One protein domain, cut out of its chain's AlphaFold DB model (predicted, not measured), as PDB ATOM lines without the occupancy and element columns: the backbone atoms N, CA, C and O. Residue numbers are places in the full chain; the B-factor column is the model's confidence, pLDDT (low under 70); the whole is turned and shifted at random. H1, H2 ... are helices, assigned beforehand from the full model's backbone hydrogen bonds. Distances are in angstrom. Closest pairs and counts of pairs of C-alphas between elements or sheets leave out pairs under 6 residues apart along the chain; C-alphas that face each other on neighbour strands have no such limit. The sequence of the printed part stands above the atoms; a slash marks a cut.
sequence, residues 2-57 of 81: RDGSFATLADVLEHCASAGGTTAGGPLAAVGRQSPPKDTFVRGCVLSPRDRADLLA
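This is residues 2 to 57 of the 81 residues of an uncharacterized protein of Chloroflexi bacterium (UniProt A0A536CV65). There is little regular structure here: two short helices, H1 and then H2, pack together at a steep angle, and a long winding loop, residues 18 to 48, joins them. Within that loop the turn at residues 24 to 29 sticks out. The printed part has 56 residues, 18 of them in named helices, with no named strand: all helix. It is only just compact, close to loose, with a radius of gyration of the C-alphas of 12.2 A and spans of 34 by 25 by 20 A.

Find C-alpha 9 at (218.192, 253.966, 257.703); from there H1, residues 9 to 17, runs 12.3 A. H2, residues 49 to 57, runs 12.4 A to C-alpha 57 at (211.436, 248.535, 251.597).

Look at Leu 9 and Leu 56, whose C-alphas, 7.3 A apart, are the closest of H1 and H2; the helices touch there. They run opposite ways at a steep tilt of 56 degrees. In H1 and H2 every O i to N i+4 pair is within hydrogen-bond range. Between them, residues 22 to 23 pair briefly with residues 30 to 31, antiparallel.

The C-alphas farthest apart, of Pro 27 and Asp 54, are 34.8 A apart. The printed part has no cut, the link from H1 to H2 is long, and no printed residue is under 70 in pLDDT.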
ATOM      1  N   ARG A   2     224.870 251.671 268.006       88.50
ATOM      2  CA  ARG A   2     224.717 251.641 269.475       88.50
ATOM      3  C   ARG A   2     224.527 253.037 270.085       88.50
ATOM      4  O   ARG A   2     223.822 253.180 271.069       88.50
ATOM      5  N   ASP A   3     225.163 254.034 269.492       91.12
ATOM      6  CA  ASP A   3     225.227 255.434 269.922       91.12
ATOM      7  C   ASP A   3     224.250 256.361 269.180       91.12
ATOM      8  O   ASP A   3     224.242 257.563 269.425       91.12
ATOM      9  N   GLY A   4     223.445 255.833 268.255       91.00
ATOM     10  CA  GLY A   4     222.525 256.648 267.460       91.00
ATOM     11  C   GLY A   4     223.197 257.605 266.464       91.00
ATOM     12  O   GLY A   4     222.543 258.530 266.003       91.00
ATOM     13  N   SER A   5     224.465 257.400 266.081       88.56
ATOM     14  CA  SER A   5     225.199 258.337 265.202       88.56
ATOM     15  C   SER A   5     224.686 258.481 263.761       88.56
ATOM     16  O   SER A   5     225.214 259.305 263.019       88.56
ATOM     17  N   PHE A   6     223.680 257.712 263.346       90.38
ATOM     18  CA  PHE A   6     223.052 257.843 262.029       90.38
ATOM     19  C   PHE A   6     221.591 258.237 262.187       90.38
ATOM     20  O   PHE A   6     220.852 257.585 262.924       90.38
ATOM     21  N   ALA A   7     221.188 259.286 261.469       93.62
ATOM     22  CA  ALA A   7     219.838 259.831 261.540       93.62
ATOM     23  C   ALA A   7     218.831 258.999 260.740       93.62
ATOM     24  O   ALA A   7     217.656 258.942 261.098       93.62
ATOM     25  N   THR A   8     219.273 258.356 259.655       94.88
ATOM     26  CA  THR A   8     218.381 257.627 258.751       94.88
ATOM     27  C   THR A   8     218.841 256.196 258.504       94.88
ATOM     28  O   THR A   8     220.023 255.861 258.593       94.88
ATOM     29  N   LEU A   9     217.892 255.335 258.125       94.31
ATOM     30  CA  LEU A   9     218.192 253.966 257.703       94.31
ATOM     31  C   LEU A   9     219.055 253.932 256.433       94.31
ATOM     32  O   LEU A   9     219.887 253.048 256.260       94.31
ATOM     33  N   ALA A  10     218.889 254.936 255.574       93.06
ATOM     34  CA  ALA A  10     219.721 255.161 254.405       93.06
ATOM     35  C   ALA A  10     221.204 255.347 254.769       93.06
ATOM     36  O   ALA A  10     222.050 254.681 254.180       93.06
ATOM     37  N   ASP A  11     221.512 256.187 255.761       91.94
ATOM     38  CA  ASP A  11     222.893 256.414 256.215       91.94
ATOM     39  C   ASP A  11     223.520 255.127 256.774       91.94
ATOM     40  O   ASP A  11     224.700 254.845 256.561       91.94
ATOM     41  N   VAL A  12     222.708 254.306 257.451       92.50
ATOM     42  CA  VAL A  12     223.132 252.989 257.946       92.50
ATOM     43  C   VAL A  12     223.476 252.052 256.787       92.50
ATOM     44  O   VAL A  12     224.497 251.369 256.848       92.50
ATOM     45  N   LEU A  13     222.664 252.019 255.726       92.88
ATOM     46  CA  LEU A  13     222.945 251.185 254.555       92.88
ATOM     47  C   LEU A  13     224.243 251.600 253.858       92.88
ATOM     48  O   LEU A  13     225.039 250.725 253.530       92.88
ATOM     49  N   GLU A  14     224.499 252.901 253.703       90.69
ATOM     50  CA  GLU A  14     225.763 253.396 253.137       90.69
ATOM     51  C   GLU A  14     226.970 252.991 253.999       90.69
ATOM     52  O   GLU A  14     227.985 252.512 253.489       90.69
ATOM     53  N   HIS A  15     226.851 253.102 255.326       89.81
ATOM     54  CA  HIS A  15     227.898 252.667 256.256       89.81
ATOM     55  C   HIS A  15     228.189 251.160 256.161       89.81
ATOM     56  O   HIS A  15     229.349 250.734 256.195       89.81
ATOM     57  N   CYS A  16     227.141 250.342 256.051       88.69
ATOM     58  CA  CYS A  16     227.264 248.897 255.883       88.69
ATOM     59  C   CYS A  16     227.874 248.543 254.521       88.69
ATOM     60  O   CYS A  16     228.800 247.732 254.463       88.69
ATOM     61  N   ALA A  17     227.423 249.193 253.446       91.25
ATOM     62  CA  ALA A  17     227.941 249.008 252.092       91.25
ATOM     63  C   ALA A  17     229.436 249.346 252.001       91.25
ATOM     64  O   ALA A  17     230.194 248.663 251.312       91.25
ATOM     65  N   SER A  18     229.913 250.328 252.771       89.88
ATOM     66  CA  SER A  18     231.340 250.655 252.841       89.88
ATOM     67  C   SER A  18     232.152 249.741 253.776       89.88
ATOM     68  O   SER A  18     233.374 249.891 253.844       89.88
ATOM     69  N   ALA A  19     231.511 248.806 254.493       87.50
ATOM     70  CA  ALA A  19     232.086 248.018 255.589       87.50
ATOM     71  C   ALA A  19     232.808 248.867 256.642       87.50
ATOM     72  O   ALA A  19     233.932 248.565 257.047       87.50
ATOM     73  N   GLY A  20     232.149 249.936 257.078       80.25
ATOM     74  CA  GLY A  20     232.702 250.912 258.003       80.25
ATOM     75  C   GLY A  20     233.023 252.210 257.275       80.25
ATOM     76  O   GLY A  20     233.969 252.284 256.490       80.25
ATOM     77  N   GLY A  21     232.202 253.226 257.528       82.00
ATOM     78  CA  GLY A  21     232.322 254.557 256.932       82.00
ATOM     79  C   GLY A  21     233.616 255.285 257.302       82.00
ATOM     80  O   GLY A  21     234.342 254.889 258.216       82.00
ATOM     81  N   THR A  22     233.896 256.367 256.575       83.44
ATOM     82  CA  THR A  22     235.003 257.281 256.879       83.44
ATOM     83  C   THR A  22     234.450 258.571 257.462       83.44
ATOM     84  O   THR A  22     233.693 259.276 256.799       83.44
ATOM     85  N   THR A  23     234.861 258.897 258.683       81.31
ATOM     86  CA  THR A  23     234.622 260.203 259.297       81.31
ATOM     87  C   THR A  23     235.828 261.079 258.988       81.31
ATOM     88  O   THR A  23     236.920 260.831 259.494       81.31
ATOM     89  N   ALA A  24     235.652 262.075 258.120       79.00
ATOM     90  CA  ALA A  24     236.766 262.832 257.542       79.00
ATOM     91  C   ALA A  24     237.427 263.848 258.497       79.00
ATOM     92  O   ALA A  24     238.499 264.358 258.179       79.00
ATOM     93  N   GLY A  25     236.828 264.166 259.649       80.12
ATOM     94  CA  GLY A  25     237.357 265.206 260.533       80.12
ATOM     95  C   GLY A  25     236.755 265.231 261.936       80.12
ATOM     96  O   GLY A  25     235.812 264.507 262.247       80.12
ATOM     97  N   GLY A  26     237.330 266.089 262.782       84.12
ATOM     98  CA  GLY A  26     236.950 266.248 264.186       84.12
ATOM     99  C   GLY A  26     237.540 265.178 265.118       84.12
ATOM    100  O   GLY A  26     238.313 264.326 264.682       84.12
ATOM    101  N   PRO A  27     237.173 265.197 266.413       85.88
ATOM    102  CA  PRO A  27     237.713 264.276 267.422       85.88
ATOM    103  C   PRO A  27     237.428 262.791 267.151       85.88
ATOM    104  O   PRO A  27     238.079 261.926 267.723       85.88
ATOM    105  N   LEU A  28     236.446 262.503 266.291       81.38
ATOM    106  CA  LEU A  28     236.018 261.155 265.908       81.38
ATOM    107  C   LEU A  28     236.458 260.777 264.483       81.38
ATOM    108  O   LEU A  28     235.907 259.843 263.901       81.38
ATOM    109  N   ALA A  29     237.412 261.509 263.896       84.44
ATOM    110  CA  ALA A  29     237.940 261.196 262.574       84.44
ATOM    111  C   ALA A  29     238.540 259.782 262.554       84.44
ATOM    112  O   ALA A  29     239.449 259.469 263.323       84.44
ATOM    113  N   ALA A  30     238.019 258.921 261.684       84.56
ATOM    114  CA  ALA A  30     238.414 257.521 261.610       84.56
ATOM    115  C   ALA A  30     237.985 256.894 260.280       84.56
ATOM    116  O   ALA A  30     236.982 257.288 259.682       84.56
ATOM    117  N   VAL A  31     238.713 255.860 259.852       85.88
ATOM    118  CA  VAL A  31     238.348 255.012 258.709       85.88
ATOM    119  C   VAL A  31     237.874 253.665 259.248       85.88
ATOM    120  O   VAL A  31     238.681 252.777 259.525       85.88
ATOM    121  N   GLY A  32     236.560 253.494 259.400       84.62
ATOM    122  CA  GLY A  32     235.972 252.295 260.012       84.62
ATOM    123  C   GLY A  32     236.380 250.997 259.310       84.62
ATOM    124  O   GLY A  32     236.671 250.001 259.970       84.62
ATOM    125  N   ARG A  33     236.507 251.026 257.977       84.88
ATOM    126  CA  ARG A  33     236.941 249.873 257.170       84.88
ATOM    127  C   ARG A  33     238.359 249.380 257.482       84.88
ATOM    128  O   ARG A  33     238.651 248.210 257.245       84.88
ATOM    129  N   GLN A  34     239.223 250.250 257.999       87.19
ATOM    130  CA  GLN A  34     240.615 249.941 258.352       87.19
ATOM    131  C   GLN A  34     240.786 249.616 259.844       87.19
ATOM    132  O   GLN A  34     241.905 249.405 260.305       87.19
ATOM    133  N   SER A  35     239.691 249.574 260.608       87.88
ATOM    134  CA  SER A  35     239.729 249.336 262.048       87.88
ATOM    135  C   SER A  35     240.200 247.902 262.366       87.88
ATOM    136  O   SER A  35     239.577 246.953 261.882       87.88
ATOM    137  N   PRO A  36     241.246 247.705 263.196       88.56
ATOM    138  CA  PRO A  36     241.716 246.377 263.605       88.56
ATOM    139  C   PRO A  36     240.650 245.452 264.226       88.56
ATOM    140  O   PRO A  36     240.646 244.270 263.888       88.56
ATOM    141  N   PRO A  37     239.723 245.926 265.088       91.06
ATOM    142  CA  PRO A  37     238.656 245.080 265.635       91.06
ATOM    143  C   PRO A  37     237.497 244.814 264.661       91.06
ATOM    144  O   PRO A  37     236.494 244.228 265.065       91.06
ATOM    145  N   LYS A  38     237.566 245.265 263.400       89.19
ATOM    146  CA  LYS A  38     236.485 245.032 262.440       89.19
ATOM    147  C   LYS A  38     236.412 243.549 262.085       89.19
ATOM    148  O   LYS A  38     237.373 242.976 261.578       89.19
ATOM    149  N   ASP A  39     235.231 242.967 262.253       90.00
ATOM    150  CA  ASP A  39     234.947 241.598 261.830       90.00
ATOM    151  C   ASP A  39     235.254 241.403 260.326       90.00
ATOM    152  O   ASP A  39     234.952 242.257 259.480       90.00
ATOM    153  N   THR A  40     235.897 240.286 259.987       87.81
ATOM    154  CA  THR A  40     236.315 239.930 258.624       87.81
ATOM    155  C   THR A  40     235.146 239.517 257.725       87.81
ATOM    156  O   THR A  40     235.258 239.618 256.497       87.81
ATOM    157  N   PHE A  41     234.011 239.112 258.299       88.50
ATOM    158  CA  PHE A  41     232.782 238.797 257.567       88.50
ATOM    159  C   PHE A  41     232.024 240.045 257.115       88.50
ATOM    160  O   PHE A  41     231.310 239.993 256.115       88.50
ATOM    161  N   VAL A  42     232.231 241.190 257.773       86.62
ATOM    162  CA  VAL A  42     231.666 242.475 257.339       86.62
ATOM    163  C   VAL A  42     232.490 243.002 256.165       86.62
ATOM    164  O   VAL A  42     233.498 243.703 256.330       86.62
ATOM    165  N   ARG A  43     232.077 242.606 254.961       87.19
ATOM    166  CA  ARG A  43     232.650 243.045 253.686       87.19
ATOM    167  C   ARG A  43     231.763 244.109 253.068       87.19
ATOM    168  O   ARG A  43     230.545 244.034 253.162       87.19
ATOM    169  N   GLY A  44     232.400 245.092 252.438       86.00
ATOM    170  CA  GLY A  44     231.664 246.113 251.714       86.00
ATOM    171  C   GLY A  44     231.007 245.496 250.486       86.00
ATOM    172  O   GLY A  44     231.510 244.510 249.938       86.00
ATOM    173  N   CYS A  45     229.908 246.084 250.047       89.25
ATOM    174  CA  CYS A  45     229.206 245.701 248.835       89.25
ATOM    175  C   CYS A  45     228.834 246.955 248.045       89.25
ATOM    176  O   CYS A  45     228.718 248.049 248.594       89.25
ATOM    177  N   VAL A  46     228.680 246.798 246.734       90.69
ATOM    178  CA  VAL A  46     228.142 247.862 245.887       90.69
ATOM    179  C   VAL A  46     226.634 247.679 245.858       90.69
ATOM    180  O   VAL A  46     226.160 246.636 245.417       90.69
ATOM    181  N   LEU A  47     225.900 248.678 246.339       91.56
ATOM    182  CA  LEU A  47     224.449 248.728 246.222       91.56
ATOM    183  C   LEU A  47     224.097 249.648 245.059       91.56
ATOM    184  O   LEU A  47     224.480 250.819 245.047       91.56
ATOM    185  N   SER A  48     223.364 249.136 244.074       95.25
ATOM    186  CA  SER A  48     222.726 250.011 243.096       95.25
ATOM    187  C   SER A  48     221.620 250.837 243.772       95.25
ATOM    188  O   SER A  48     221.128 250.468 244.845       95.25
ATOM    189  N   PRO A  49     221.151 251.933 243.145       95.00
ATOM    190  CA  PRO A  49     220.006 252.684 243.661       95.00
ATOM    191  C   PRO A  49     218.763 251.809 243.874       95.00
ATOM    192  O   PRO A  49     217.988 252.053 244.797       95.00
ATOM    193  N   ARG A  50     218.602 250.769 243.045       96.88
ATOM    194  CA  ARG A  50     217.521 249.793 243.165       96.88
ATOM    195  C   ARG A  50     217.719 248.871 244.366       96.88
ATOM    196  O   ARG A  50     216.812 248.785 245.181       96.88
ATOM    197  N   ASP A  51     218.904 248.281 244.533       95.88
ATOM    198  CA  ASP A  51     219.193 247.403 245.681       95.88
ATOM    199  C   ASP A  51     218.978 248.139 247.006       95.88
ATOM    200  O   ASP A  51     218.396 247.609 247.948       95.88
ATOM    201  N   ARG A  52     219.405 249.405 247.064       95.06
ATOM    202  CA  ARG A  52     219.192 250.268 248.227       95.06
ATOM    203  C   ARG A  52     217.707 250.495 248.505       95.06
ATOM    204  O   ARG A  52     217.300 250.440 249.662       95.06
ATOM    205  N   ALA A  53     216.905 250.767 247.477       96.50
ATOM    206  CA  ALA A  53     215.464 250.957 247.630       96.50
ATOM    207  C   ALA A  53     214.766 249.667 248.089       96.50
ATOM    208  O   ALA A  53     213.950 249.713 249.010       96.50
ATOM    209  N   ASP A  54     215.137 248.527 247.511       97.62
ATOM    210  CA  ASP A  54     214.566 247.221 247.838       97.62
ATOM    211  C   ASP A  54     214.914 246.808 249.281       97.62
ATOM    212  O   ASP A  54     214.044 246.355 250.029       97.62
ATOM    213  N   LEU A  55     216.152 247.048 249.729       96.75
ATOM    214  CA  LEU A  55     216.556 246.824 251.123       96.75
ATOM    215  C   LEU A  55     215.828 247.750 252.100       96.75
ATOM    216  O   LEU A  55     215.408 247.299 253.165       96.75
ATOM    217  N   LEU A  56     215.657 249.030 251.757       97.06
ATOM    218  CA  LEU A  56     214.867 249.950 252.582       97.06
ATOM    219  C   LEU A  56     213.421 249.467 252.704       97.06
ATOM    220  O   LEU A  56     212.896 249.425 253.814       97.06
ATOM    221  N   ALA A  57     212.797 249.062 251.597       97.94
ATOM    222  CA  ALA A  57     211.436 248.535 251.597       97.94
ATOM    223  C   ALA A  57     211.317 247.273 252.465       97.94
ATOM    224  O   ALA A  57     210.403 247.172 253.285       97.94
TER     225      ALA A  57